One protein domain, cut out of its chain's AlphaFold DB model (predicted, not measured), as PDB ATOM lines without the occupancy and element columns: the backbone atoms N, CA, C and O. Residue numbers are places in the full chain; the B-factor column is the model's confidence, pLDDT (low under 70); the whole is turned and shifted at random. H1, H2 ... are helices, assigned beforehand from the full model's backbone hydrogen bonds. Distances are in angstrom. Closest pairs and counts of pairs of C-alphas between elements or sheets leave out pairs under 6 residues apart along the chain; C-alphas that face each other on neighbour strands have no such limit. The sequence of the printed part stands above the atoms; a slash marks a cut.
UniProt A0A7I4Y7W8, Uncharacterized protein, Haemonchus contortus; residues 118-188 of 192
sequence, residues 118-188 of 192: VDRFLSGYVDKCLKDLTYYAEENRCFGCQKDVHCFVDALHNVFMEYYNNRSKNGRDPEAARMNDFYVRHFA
ATOM      1  N   VAL A 118     171.796 149.518 163.928       90.06
ATOM      2  CA  VAL A 118     172.061 150.595 162.973       90.06
ATOM      3  C   VAL A 118     172.727 150.028 161.722       90.06
ATOM      4  O   VAL A 118     172.241 150.251 160.619       90.06
ATOM      5  N   ASP A 119     173.763 149.199 161.869       91.88
ATOM      6  CA  ASP A 119     174.447 148.596 160.721       91.88
ATOM      7  C   ASP A 119     173.527 147.667 159.937       91.88
ATOM      8  O   ASP A 119     173.597 147.582 158.710       91.88
ATOM      9  N   ARG A 120     172.662 146.941 160.649       93.12
ATOM     10  CA  ARG A 120     171.665 146.085 160.027       93.12
ATOM     11  C   ARG A 120     170.642 146.899 159.251       93.12
ATOM     12  O   ARG A 120     170.359 146.548 158.109       93.12
ATOM     13  N   PHE A 121     170.110 147.958 159.854       94.19
ATOM     14  CA  PHE A 121     169.175 148.875 159.214       94.19
ATOM     15  C   PHE A 121     169.797 149.481 157.957       94.19
ATOM     16  O   PHE A 121     169.221 149.355 156.881       94.19
ATOM     17  N   LEU A 122     171.010 150.034 158.054       94.31
ATOM     18  CA  LEU A 122     171.725 150.618 156.918       94.31
ATOM     19  C   LEU A 122     171.997 149.580 155.826       94.31
ATOM     20  O   LEU A 122     171.785 149.845 154.647       94.31
ATOM     21  N   SER A 123     172.405 148.368 156.205       94.06
ATOM     22  CA  SER A 123     172.571 147.264 155.260       94.06
ATOM     23  C   SER A 123     171.257 146.887 154.581       94.06
ATOM     24  O   SER A 123     171.263 146.566 153.396       94.06
ATOM     25  N   GLY A 124     170.150 146.909 155.322       94.56
ATOM     26  CA  GLY A 124     168.806 146.707 154.803       94.56
ATOM     27  C   GLY A 124     168.418 147.788 153.809       94.56
ATOM     28  O   GLY A 124     167.986 147.460 152.712       94.56
ATOM     29  N   TYR A 125     168.621 149.054 154.167       95.69
ATOM     30  CA  TYR A 125     168.251 150.215 153.365       95.69
ATOM     31  C   TYR A 125     169.048 150.270 152.063       95.69
ATOM     32  O   TYR A 125     168.479 150.364 150.980       95.69
ATOM     33  N   VAL A 126     170.370 150.106 152.138       94.81
ATOM     34  CA  VAL A 126     171.221 150.082 150.942       94.81
ATOM     35  C   VAL A 126     170.854 148.918 150.026       94.81
ATOM     36  O   VAL A 126     170.779 149.105 148.813       94.81
ATOM     37  N   ASP A 127     170.611 147.729 150.580       92.69
ATOM     38  CA  ASP A 127     170.212 146.571 149.784       92.69
ATOM     39  C   ASP A 127     168.824 146.781 149.167       92.69
ATOM     40  O   ASP A 127     168.698 146.845 147.952       92.69
ATOM     41  N   LYS A 128     167.790 146.970 149.995       92.81
ATOM     42  CA  LYS A 128     166.379 146.909 149.586       92.81
ATOM     43  C   LYS A 128     165.783 148.213 149.071       92.81
ATOM     44  O   LYS A 128     164.808 148.157 148.329       92.81
ATOM     45  N   CYS A 129     166.339 149.359 149.454       93.38
ATOM     46  CA  CYS A 129     165.845 150.669 149.031       93.38
ATOM     47  C   CYS A 129     166.720 151.338 147.987       93.38
ATOM     48  O   CYS A 129     166.214 152.203 147.295       93.38
ATOM     49  N   LEU A 130     168.008 150.997 147.865       92.19
ATOM     50  CA  LEU A 130     168.901 151.685 146.921       92.19
ATOM     51  C   LEU A 130     169.361 150.804 145.760       92.19
ATOM     52  O   LEU A 130     169.508 151.321 144.651       92.19
ATOM     53  N   LYS A 131     169.559 149.499 145.980       90.12
ATOM     54  CA  LYS A 131     170.144 148.593 144.978       90.12
ATOM     55  C   LYS A 131     169.166 147.582 144.382       90.12
ATOM     56  O   LYS A 131     169.291 147.274 143.203       90.12
ATOM     57  N   ASP A 132     168.239 147.056 145.172       82.44
ATOM     58  CA  ASP A 132     167.323 146.001 144.736       82.44
ATOM     59  C   ASP A 132     166.289 146.553 143.740       82.44
ATOM     60  O   ASP A 132     165.528 147.465 144.066       82.44
ATOM     61  N   LEU A 133     166.294 145.999 142.526       78.25
ATOM     62  CA  LEU A 133     165.309 146.245 141.464       78.25
ATOM     63  C   LEU A 133     164.558 144.956 141.089       78.25
ATOM     64  O   LEU A 133     163.885 144.896 140.065       78.25
ATOM     65  N   THR A 134     164.698 143.906 141.901       83.81
ATOM     66  CA  THR A 134     164.147 142.575 141.613       83.81
ATOM     67  C   THR A 134     162.647 142.526 141.879       83.81
ATOM     68  O   THR A 134     161.909 141.871 141.150       83.81
ATOM     69  N   TYR A 135     162.196 143.207 142.938       83.12
ATOM     70  CA  TYR A 135     160.824 143.092 143.442       83.12
ATOM     71  C   TYR A 135     159.953 144.316 143.150       83.12
ATOM     72  O   TYR A 135     158.757 144.160 142.921       83.12
ATOM     73  N   TYR A 136     160.534 145.519 143.152       87.06
ATOM     74  CA  TYR A 136     159.808 146.779 142.989       87.06
ATOM     75  C   TYR A 136     160.602 147.754 142.122       87.06
ATOM     76  O   TYR A 136     161.832 147.801 142.199       87.06
ATOM     77  N   ALA A 137     159.888 148.551 141.326       87.31
ATOM     78  CA  ALA A 137     160.471 149.655 140.568       87.31
ATOM     79  C   ALA A 137     161.029 150.744 141.508       87.31
ATOM     80  O   ALA A 137     160.623 150.847 142.672       87.31
ATOM     81  N   GLU A 138     161.964 151.559 141.011       86.94
ATOM     82  CA  GLU A 138     162.667 152.568 141.819       86.94
ATOM     83  C   GLU A 138     161.715 153.592 142.455       86.94
ATOM     84  O   GLU A 138     161.954 154.040 143.575       86.94
ATOM     85  N   GLU A 139     160.623 153.922 141.774       89.31
ATOM     86  CA  GLU A 139     159.593 154.850 142.233       89.31
ATOM     87  C   GLU A 139     158.691 154.283 143.338       89.31
ATOM     88  O   GLU A 139     158.134 155.057 144.110       89.31
ATOM     89  N   ASN A 140     158.571 152.955 143.444       88.06
ATOM     90  CA  ASN A 140     157.646 152.289 144.371       88.06
ATOM     91  C   ASN A 140     158.355 151.672 145.582       88.06
ATOM     92  O   ASN A 140     157.736 151.454 146.626       88.06
ATOM     93  N   ARG A 141     159.653 151.369 145.468       88.25
ATOM     94  CA  ARG A 141     160.421 150.771 146.565       88.25
ATOM     95  C   ARG A 141     160.414 151.666 147.802       88.25
ATOM     96  O   ARG A 141     160.414 152.893 147.723       88.25
ATOM     97  N   CYS A 142     160.451 151.017 148.957       92.75
ATOM     98  CA  CYS A 142     160.513 151.646 150.269       92.75
ATOM     99  C   CYS A 142     159.406 152.684 150.446       92.75
ATOM    100  O   CYS A 142     159.650 153.813 150.863       92.75
ATOM    101  N   PHE A 143     158.190 152.253 150.094       93.12
ATOM    102  CA  PHE A 143     156.948 153.014 150.217       93.12
ATOM    103  C   PHE A 143     156.932 154.305 149.385       93.12
ATOM    104  O   PHE A 143     156.278 155.276 149.753       93.12
ATOM    105  N   GLY A 144     157.676 154.331 148.274       92.62
ATOM    106  CA  GLY A 144     157.788 155.503 147.403       92.62
ATOM    107  C   GLY A 144     158.655 156.634 147.961       92.62
ATOM    108  O   GLY A 144     158.695 157.718 147.385       92.62
ATOM    109  N   CYS A 145     159.400 156.391 149.045       94.38
ATOM    110  CA  CYS A 145     160.306 157.374 149.646       94.38
ATOM    111  C   CYS A 145     161.594 157.610 148.842       94.38
ATOM    112  O   CYS A 145     162.408 158.461 149.203       94.38
ATOM    113  N   GLN A 146     161.810 156.863 147.755       88.56
ATOM    114  CA  GLN A 146     162.988 156.976 146.896       88.56
ATOM    115  C   GLN A 146     164.294 156.839 147.709       88.56
ATOM    116  O   GLN A 146     164.616 155.751 148.181       88.56
ATOM    117  N   LYS A 147     165.056 157.929 147.874       89.81
ATOM    118  CA  LYS A 147     166.337 157.973 148.607       89.81
ATOM    119  C   LYS A 147     166.247 158.752 149.925       89.81
ATOM    120  O   LYS A 147     167.276 159.039 150.533       89.81
ATOM    121  N   ASP A 148     165.038 159.106 150.350       94.69
ATOM    122  CA  ASP A 148     164.798 159.779 151.619       94.69
ATOM    123  C   ASP A 148     164.670 158.741 152.744       94.69
ATOM    124  O   ASP A 148     163.692 157.993 152.841       94.69
ATOM    125  N   VAL A 149     165.701 158.665 153.587       94.81
ATOM    126  CA  VAL A 149     165.729 157.748 154.732       94.81
ATOM    127  C   VAL A 149     164.765 158.176 155.839       94.81
ATOM    128  O   VAL A 149     164.235 157.309 156.526       94.81
ATOM    129  N   HIS A 150     164.501 159.475 155.997       95.19
ATOM    130  CA  HIS A 150     163.564 159.978 156.999       95.19
ATOM    131  C   HIS A 150     162.142 159.552 156.639       95.19
ATOM    132  O   HIS A 150     161.481 158.897 157.439       95.19
ATOM    133  N   CYS A 151     161.724 159.814 155.395       96.50
ATOM    134  CA  CYS A 151     160.447 159.326 154.864       96.50
ATOM    135  C   CYS A 151     160.298 157.814 155.073       96.50
ATOM    136  O   CYS A 151     159.256 157.341 155.527       96.50
ATOM    137  N   PHE A 152     161.351 157.045 154.773       96.44
ATOM    138  CA  PHE A 152     161.303 155.593 154.915       96.44
ATOM    139  C   PHE A 152     161.131 155.150 156.371       96.44
ATOM    140  O   PHE A 152     160.350 154.238 156.628       96.44
ATOM    141  N   VAL A 153     161.839 155.773 157.316       94.75
ATOM    142  CA  VAL A 153     161.709 155.457 158.747       94.75
ATOM    143  C   VAL A 153     160.288 155.746 159.236       94.75
ATOM    144  O   VAL A 153     159.707 154.884 159.896       94.75
ATOM    145  N   ASP A 154     159.701 156.880 158.850       94.31
ATOM    146  CA  ASP A 154     158.323 157.240 159.212       94.31
ATOM    147  C   ASP A 154     157.303 156.252 158.626       94.31
ATOM    148  O   ASP A 154     156.411 155.756 159.319       94.31
ATOM    149  N   ALA A 155     157.438 155.917 157.340       94.56
ATOM    150  CA  ALA A 155     156.559 154.964 156.669       94.56
ATOM    151  C   ALA A 155     156.676 153.557 157.278       94.56
ATOM    152  O   ALA A 155     155.669 152.902 157.552       94.56
ATOM    153  N   LEU A 156     157.903 153.106 157.542       94.00
ATOM    154  CA  LEU A 156     158.172 151.806 158.146       94.00
ATOM    155  C   LEU A 156     157.612 151.715 159.572       94.00
ATOM    156  O   LEU A 156     157.042 150.688 159.938       94.00
ATOM    157  N   HIS A 157     157.745 152.780 160.367       92.06
ATOM    158  CA  HIS A 157     157.158 152.865 161.702       92.06
ATOM    159  C   HIS A 157     155.636 152.701 161.659       92.06
ATOM    160  O   HIS A 157     155.096 151.846 162.364       92.06
ATOM    161  N   ASN A 158     154.960 153.420 160.760       90.44
ATOM    162  CA  ASN A 158     153.518 153.279 160.558       90.44
ATOM    163  C   ASN A 158     153.135 151.843 160.176       90.44
ATOM    164  O   ASN A 158     152.234 151.262 160.786       90.44
ATOM    165  N   VAL A 159     153.858 151.236 159.227       90.50
ATOM    166  CA  VAL A 159     153.629 149.842 158.812       90.50
ATOM    167  C   VAL A 159     153.786 148.886 159.987       90.50
ATOM    168  O   VAL A 159     152.938 148.008 160.158       90.50
ATOM    169  N   PHE A 160     154.813 149.060 160.825       89.06
ATOM    170  CA  PHE A 160     154.930 148.288 162.055       89.06
ATOM    171  C   PHE A 160     153.688 148.497 162.912       89.06
ATOM    172  O   PHE A 160     152.945 147.543 163.128       89.06
ATOM    173  N   MET A 161     153.389 149.718 163.345       87.19
ATOM    174  CA  MET A 161     152.255 149.968 164.237       87.19
ATOM    175  C   MET A 161     150.942 149.352 163.727       87.19
ATOM    176  O   MET A 161     150.170 148.800 164.512       87.19
ATOM    177  N   GLU A 162     150.694 149.349 162.421       84.62
ATOM    178  CA  GLU A 162     149.545 148.665 161.825       84.62
ATOM    179  C   GLU A 162     149.624 147.130 161.881       84.62
ATOM    180  O   GLU A 162     148.614 146.472 162.165       84.62
ATOM    181  N   TYR A 163     150.803 146.563 161.607       80.31
ATOM    182  CA  TYR A 163     151.083 145.127 161.672       80.31
ATOM    183  C   TYR A 163     150.871 144.586 163.090       80.31
ATOM    184  O   TYR A 163     150.138 143.616 163.296       80.31
ATOM    185  N   TYR A 164     151.445 145.267 164.085       78.81
ATOM    186  CA  TYR A 164     151.379 144.873 165.491       78.81
ATOM    187  C   TYR A 164     149.971 145.044 166.081       78.81
ATOM    188  O   TYR A 164     149.538 144.218 166.883       78.81
ATOM    189  N   ASN A 165     149.213 146.050 165.634       79.12
ATOM    190  CA  ASN A 165     147.834 146.279 166.077       79.12
ATOM    191  C   ASN A 165     146.784 145.424 165.333       79.12
ATOM    192  O   ASN A 165     145.587 145.671 165.482       79.12
ATOM    193  N   ASN A 166     147.195 144.444 164.511       69.44
ATOM    194  CA  ASN A 166     146.312 143.608 163.679       69.44
ATOM    195  C   ASN A 166     145.366 144.400 162.750       69.44
ATOM    196  O   ASN A 166     144.382 143.854 162.247       69.44
ATOM    197  N   ARG A 167     145.673 145.670 162.453       61.16
ATOM    198  CA  ARG A 167     144.863 146.511 161.550       61.16
ATOM    199  C   ARG A 167     145.044 146.127 160.076       61.16
ATOM    200  O   ARG A 167     144.272 146.551 159.227       61.16
ATOM    201  N   SER A 168     146.049 145.303 159.772       58.25
ATOM    202  CA  SER A 168     146.531 145.037 158.413       58.25
ATOM    203  C   SER A 168     145.782 143.959 157.614       58.25
ATOM    204  O   SER A 168     146.076 143.807 156.430       58.25
ATOM    205  N   LYS A 169     144.882 143.159 158.202       54.16
ATOM    206  CA  LYS A 169     144.462 141.900 157.544       54.16
ATOM    207  C   LYS A 169     143.170 141.957 156.725       54.16
ATOM    208  O   LYS A 169     142.959 141.067 155.911       54.16
ATOM    209  N   ASN A 170     142.349 143.000 156.861       47.56
ATOM    210  CA  ASN A 170     141.083 143.103 156.128       47.56
ATOM    211  C   ASN A 170     141.114 144.277 155.138       47.56
ATOM    212  O   ASN A 170     141.163 145.430 155.554       47.56
ATOM    213  N   GLY A 171     141.063 143.982 153.834       56.56
ATOM    214  CA  GLY A 171     140.794 144.977 152.785       56.56
ATOM    215  C   GLY A 171     141.994 145.745 152.217       56.56
ATOM    216  O   GLY A 171     141.776 146.705 151.484       56.56
ATOM    217  N   ARG A 172     143.241 145.352 152.517       65.88
ATOM    218  CA  ARG A 172     144.411 145.915 151.820       65.88
ATOM    219  C   ARG A 172     144.540 145.360 150.412       65.88
ATOM    220  O   ARG A 172     144.299 144.177 150.179       65.88
ATOM    221  N   ASP A 173     144.994 146.230 149.521       77.94
ATOM    222  CA  ASP A 173     145.526 145.840 148.225       77.94
ATOM    223  C   ASP A 173     146.609 144.743 148.397       77.94
ATOM    224  O   ASP A 173     147.515 144.903 149.228       77.94
ATOM    225  N   PRO A 174     146.517 143.609 147.671       81.69
ATOM    226  CA  PRO A 174     147.473 142.513 147.784       81.69
ATOM    227  C   PRO A 174     148.929 142.907 147.516       81.69
ATOM    228  O   PRO A 174     149.828 142.287 148.086       81.69
ATOM    229  N   GLU A 175     149.185 143.899 146.663       80.06
ATOM    230  CA  GLU A 175     150.547 144.361 146.380       80.06
ATOM    231  C   GLU A 175     151.129 145.124 147.575       80.06
ATOM    232  O   GLU A 175     152.221 144.787 148.044       80.06
ATOM    233  N   ALA A 176     150.361 146.054 148.148       79.44
ATOM    234  CA  ALA A 176     150.731 146.743 149.382       79.44
ATOM    235  C   ALA A 176     150.972 145.770 150.552       79.44
ATOM    236  O   ALA A 176     151.922 145.932 151.318       79.44
ATOM    237  N   ALA A 177     150.154 144.717 150.678       82.50
ATOM    238  CA  ALA A 177     150.353 143.690 151.701       82.50
ATOM    239  C   ALA A 177     151.697 142.958 151.532       82.50
ATOM    240  O   ALA A 177     152.450 142.833 152.497       82.50
ATOM    241  N   ARG A 178     152.043 142.552 150.301       84.25
ATOM    242  CA  ARG A 178     153.336 141.910 150.002       84.25
ATOM    243  C   ARG A 178     154.517 142.837 150.266       84.25
ATOM    244  O   ARG A 178     155.525 142.386 150.803       84.25
ATOM    245  N   MET A 179     154.396 144.114 149.906       84.62
ATOM    246  CA  MET A 179     155.434 145.114 150.161       84.62
ATOM    247  C   MET A 179     155.671 145.295 151.660       84.62
ATOM    248  O   MET A 179     156.817 145.311 152.113       84.62
ATOM    249  N   ASN A 180     154.590 145.358 152.437       88.31
ATOM    250  CA  ASN A 180     154.673 145.439 153.886       88.31
ATOM    251  C   ASN A 180     155.350 144.197 154.470       88.31
ATOM    252  O   ASN A 180     156.314 144.351 155.213       88.31
ATOM    253  N   ASP A 181     154.935 142.985 154.094       87.38
ATOM    254  CA  ASP A 181     155.578 141.750 154.565       87.38
ATOM    255  C   ASP A 181     157.069 141.705 154.187       87.38
ATOM    256  O   ASP A 181     157.919 141.368 155.020       87.38
ATOM    257  N   PHE A 182     157.411 142.118 152.962       89.88
ATOM    258  CA  PHE A 182     158.790 142.200 152.491       89.88
ATOM    259  C   PHE A 182     159.632 143.130 153.369       89.88
ATOM    260  O   PHE A 182     160.688 142.724 153.859       89.88
ATOM    261  N   TYR A 183     159.192 144.366 153.612       92.12
ATOM    262  CA  TYR A 183     159.962 145.310 154.420       92.12
ATOM    263  C   TYR A 183     159.942 144.969 155.911       92.12
ATOM    264  O   TYR A 183     160.980 145.074 156.567       92.12
ATOM    265  N   VAL A 184     158.831 144.459 156.442       90.62
ATOM    266  CA  VAL A 184     158.763 143.985 157.829       90.62
ATOM    267  C   VAL A 184     159.798 142.889 158.060       90.62
ATOM    268  O   VAL A 184     160.594 143.000 158.991       90.62
ATOM    269  N   ARG A 185     159.893 141.886 157.179       88.56
ATOM    270  CA  ARG A 185     160.878 140.801 157.321       88.56
ATOM    271  C   ARG A 185     162.321 141.317 157.368       88.56
ATOM    272  O   ARG A 185     163.125 140.842 158.170       88.56
ATOM    273  N   HIS A 186     162.656 142.308 156.540       92.06
ATOM    274  CA  HIS A 186     164.024 142.823 156.438       92.06
ATOM    275  C   HIS A 186     164.398 143.846 157.518       92.06
ATOM    276  O   HIS A 186     165.575 143.925 157.881       92.06
ATOM    277  N   PHE A 187     163.432 144.612 158.030       93.00
ATOM    278  CA  PHE A 187     163.698 145.771 158.884       93.00
ATOM    279  C   PHE A 187     163.124 145.676 160.296       93.00
ATOM    280  O   PHE A 187     163.573 146.438 161.153       93.00
ATOM    281  N   ALA A 188     162.218 144.734 160.583       89.38
ATOM    282  CA  ALA A 188     161.631 144.599 161.915       89.38
ATOM    283  C   ALA A 188     162.702 144.475 163.000       89.38
ATOM    284  O   ALA A 188     163.640 143.692 162.813       89.38
TER     285      ALA A 188
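AT A GLANCE: This is residues 118 to 188 of the 192 residues of an uncharacterized protein of Haemonchus contortus (UniProt A0A7I4Y7W8). H1 stands at one end of a small helical body; H3 runs away from it and H4 comes back toward it, crossing H3 about perpendicularly, with the short H2 tucked in between H1 and H3. The loop that turns from H3 into H4 lies at the far end, where residues 170 to 175 stick out. The printed part has 71 residues, with four named helices in the order H1, H2, H3, H4 and no named strand; the class is all helix. It is compact, with a radius of gyration of the C-alphas of 11.7 A and spans of 31, 25 and 18 A.

IN THESE COORDINATES: H1, residues 118 to 131, begins at C-alpha 118 (172.061, 150.595, 162.973) and is 18.2 A long. H2 is residues 141 to 144. H3, residues 149 to 164, is the longest at 22.1 A. H4, residues 174 to 187, is 19.9 A long and ends at C-alpha 187 (163.698, 145.771, 158.884).

HOW THE PARTS SIT: H1 touches H2 with residues 128 to 129 alone; their closest C-alphas, of Cys 129 and Cys 142, are 5.6 A apart. H2 and H3 only just touch, with 3 pairs of C-alphas within 8 A, the closest being Cys 142 and Phe 152 at 6.1 A. H3 touches H4, about perpendicular at 74 degrees, closest at the C-alphas of Val 159 and Asn 180, 6.7 A. H4 only just touches H1, with 3 pairs of C-alphas within 8 A, closest at Phe 187 and Phe 121, 6.3 A; they run opposite ways at a steep tilt of 39 degrees. H1 and H3 are near each other. In H1, H3 and H4 every O i to N i+4 pair is within hydrogen-bond range; H2 is too short for such a pair.

THE WHOLE: The farthest C-alphas, of Asp 119 and Gly 171, are 34.8 A apart. The printed part has no cut, and no link is long. Residues 166 to 172 have pLDDT under 70.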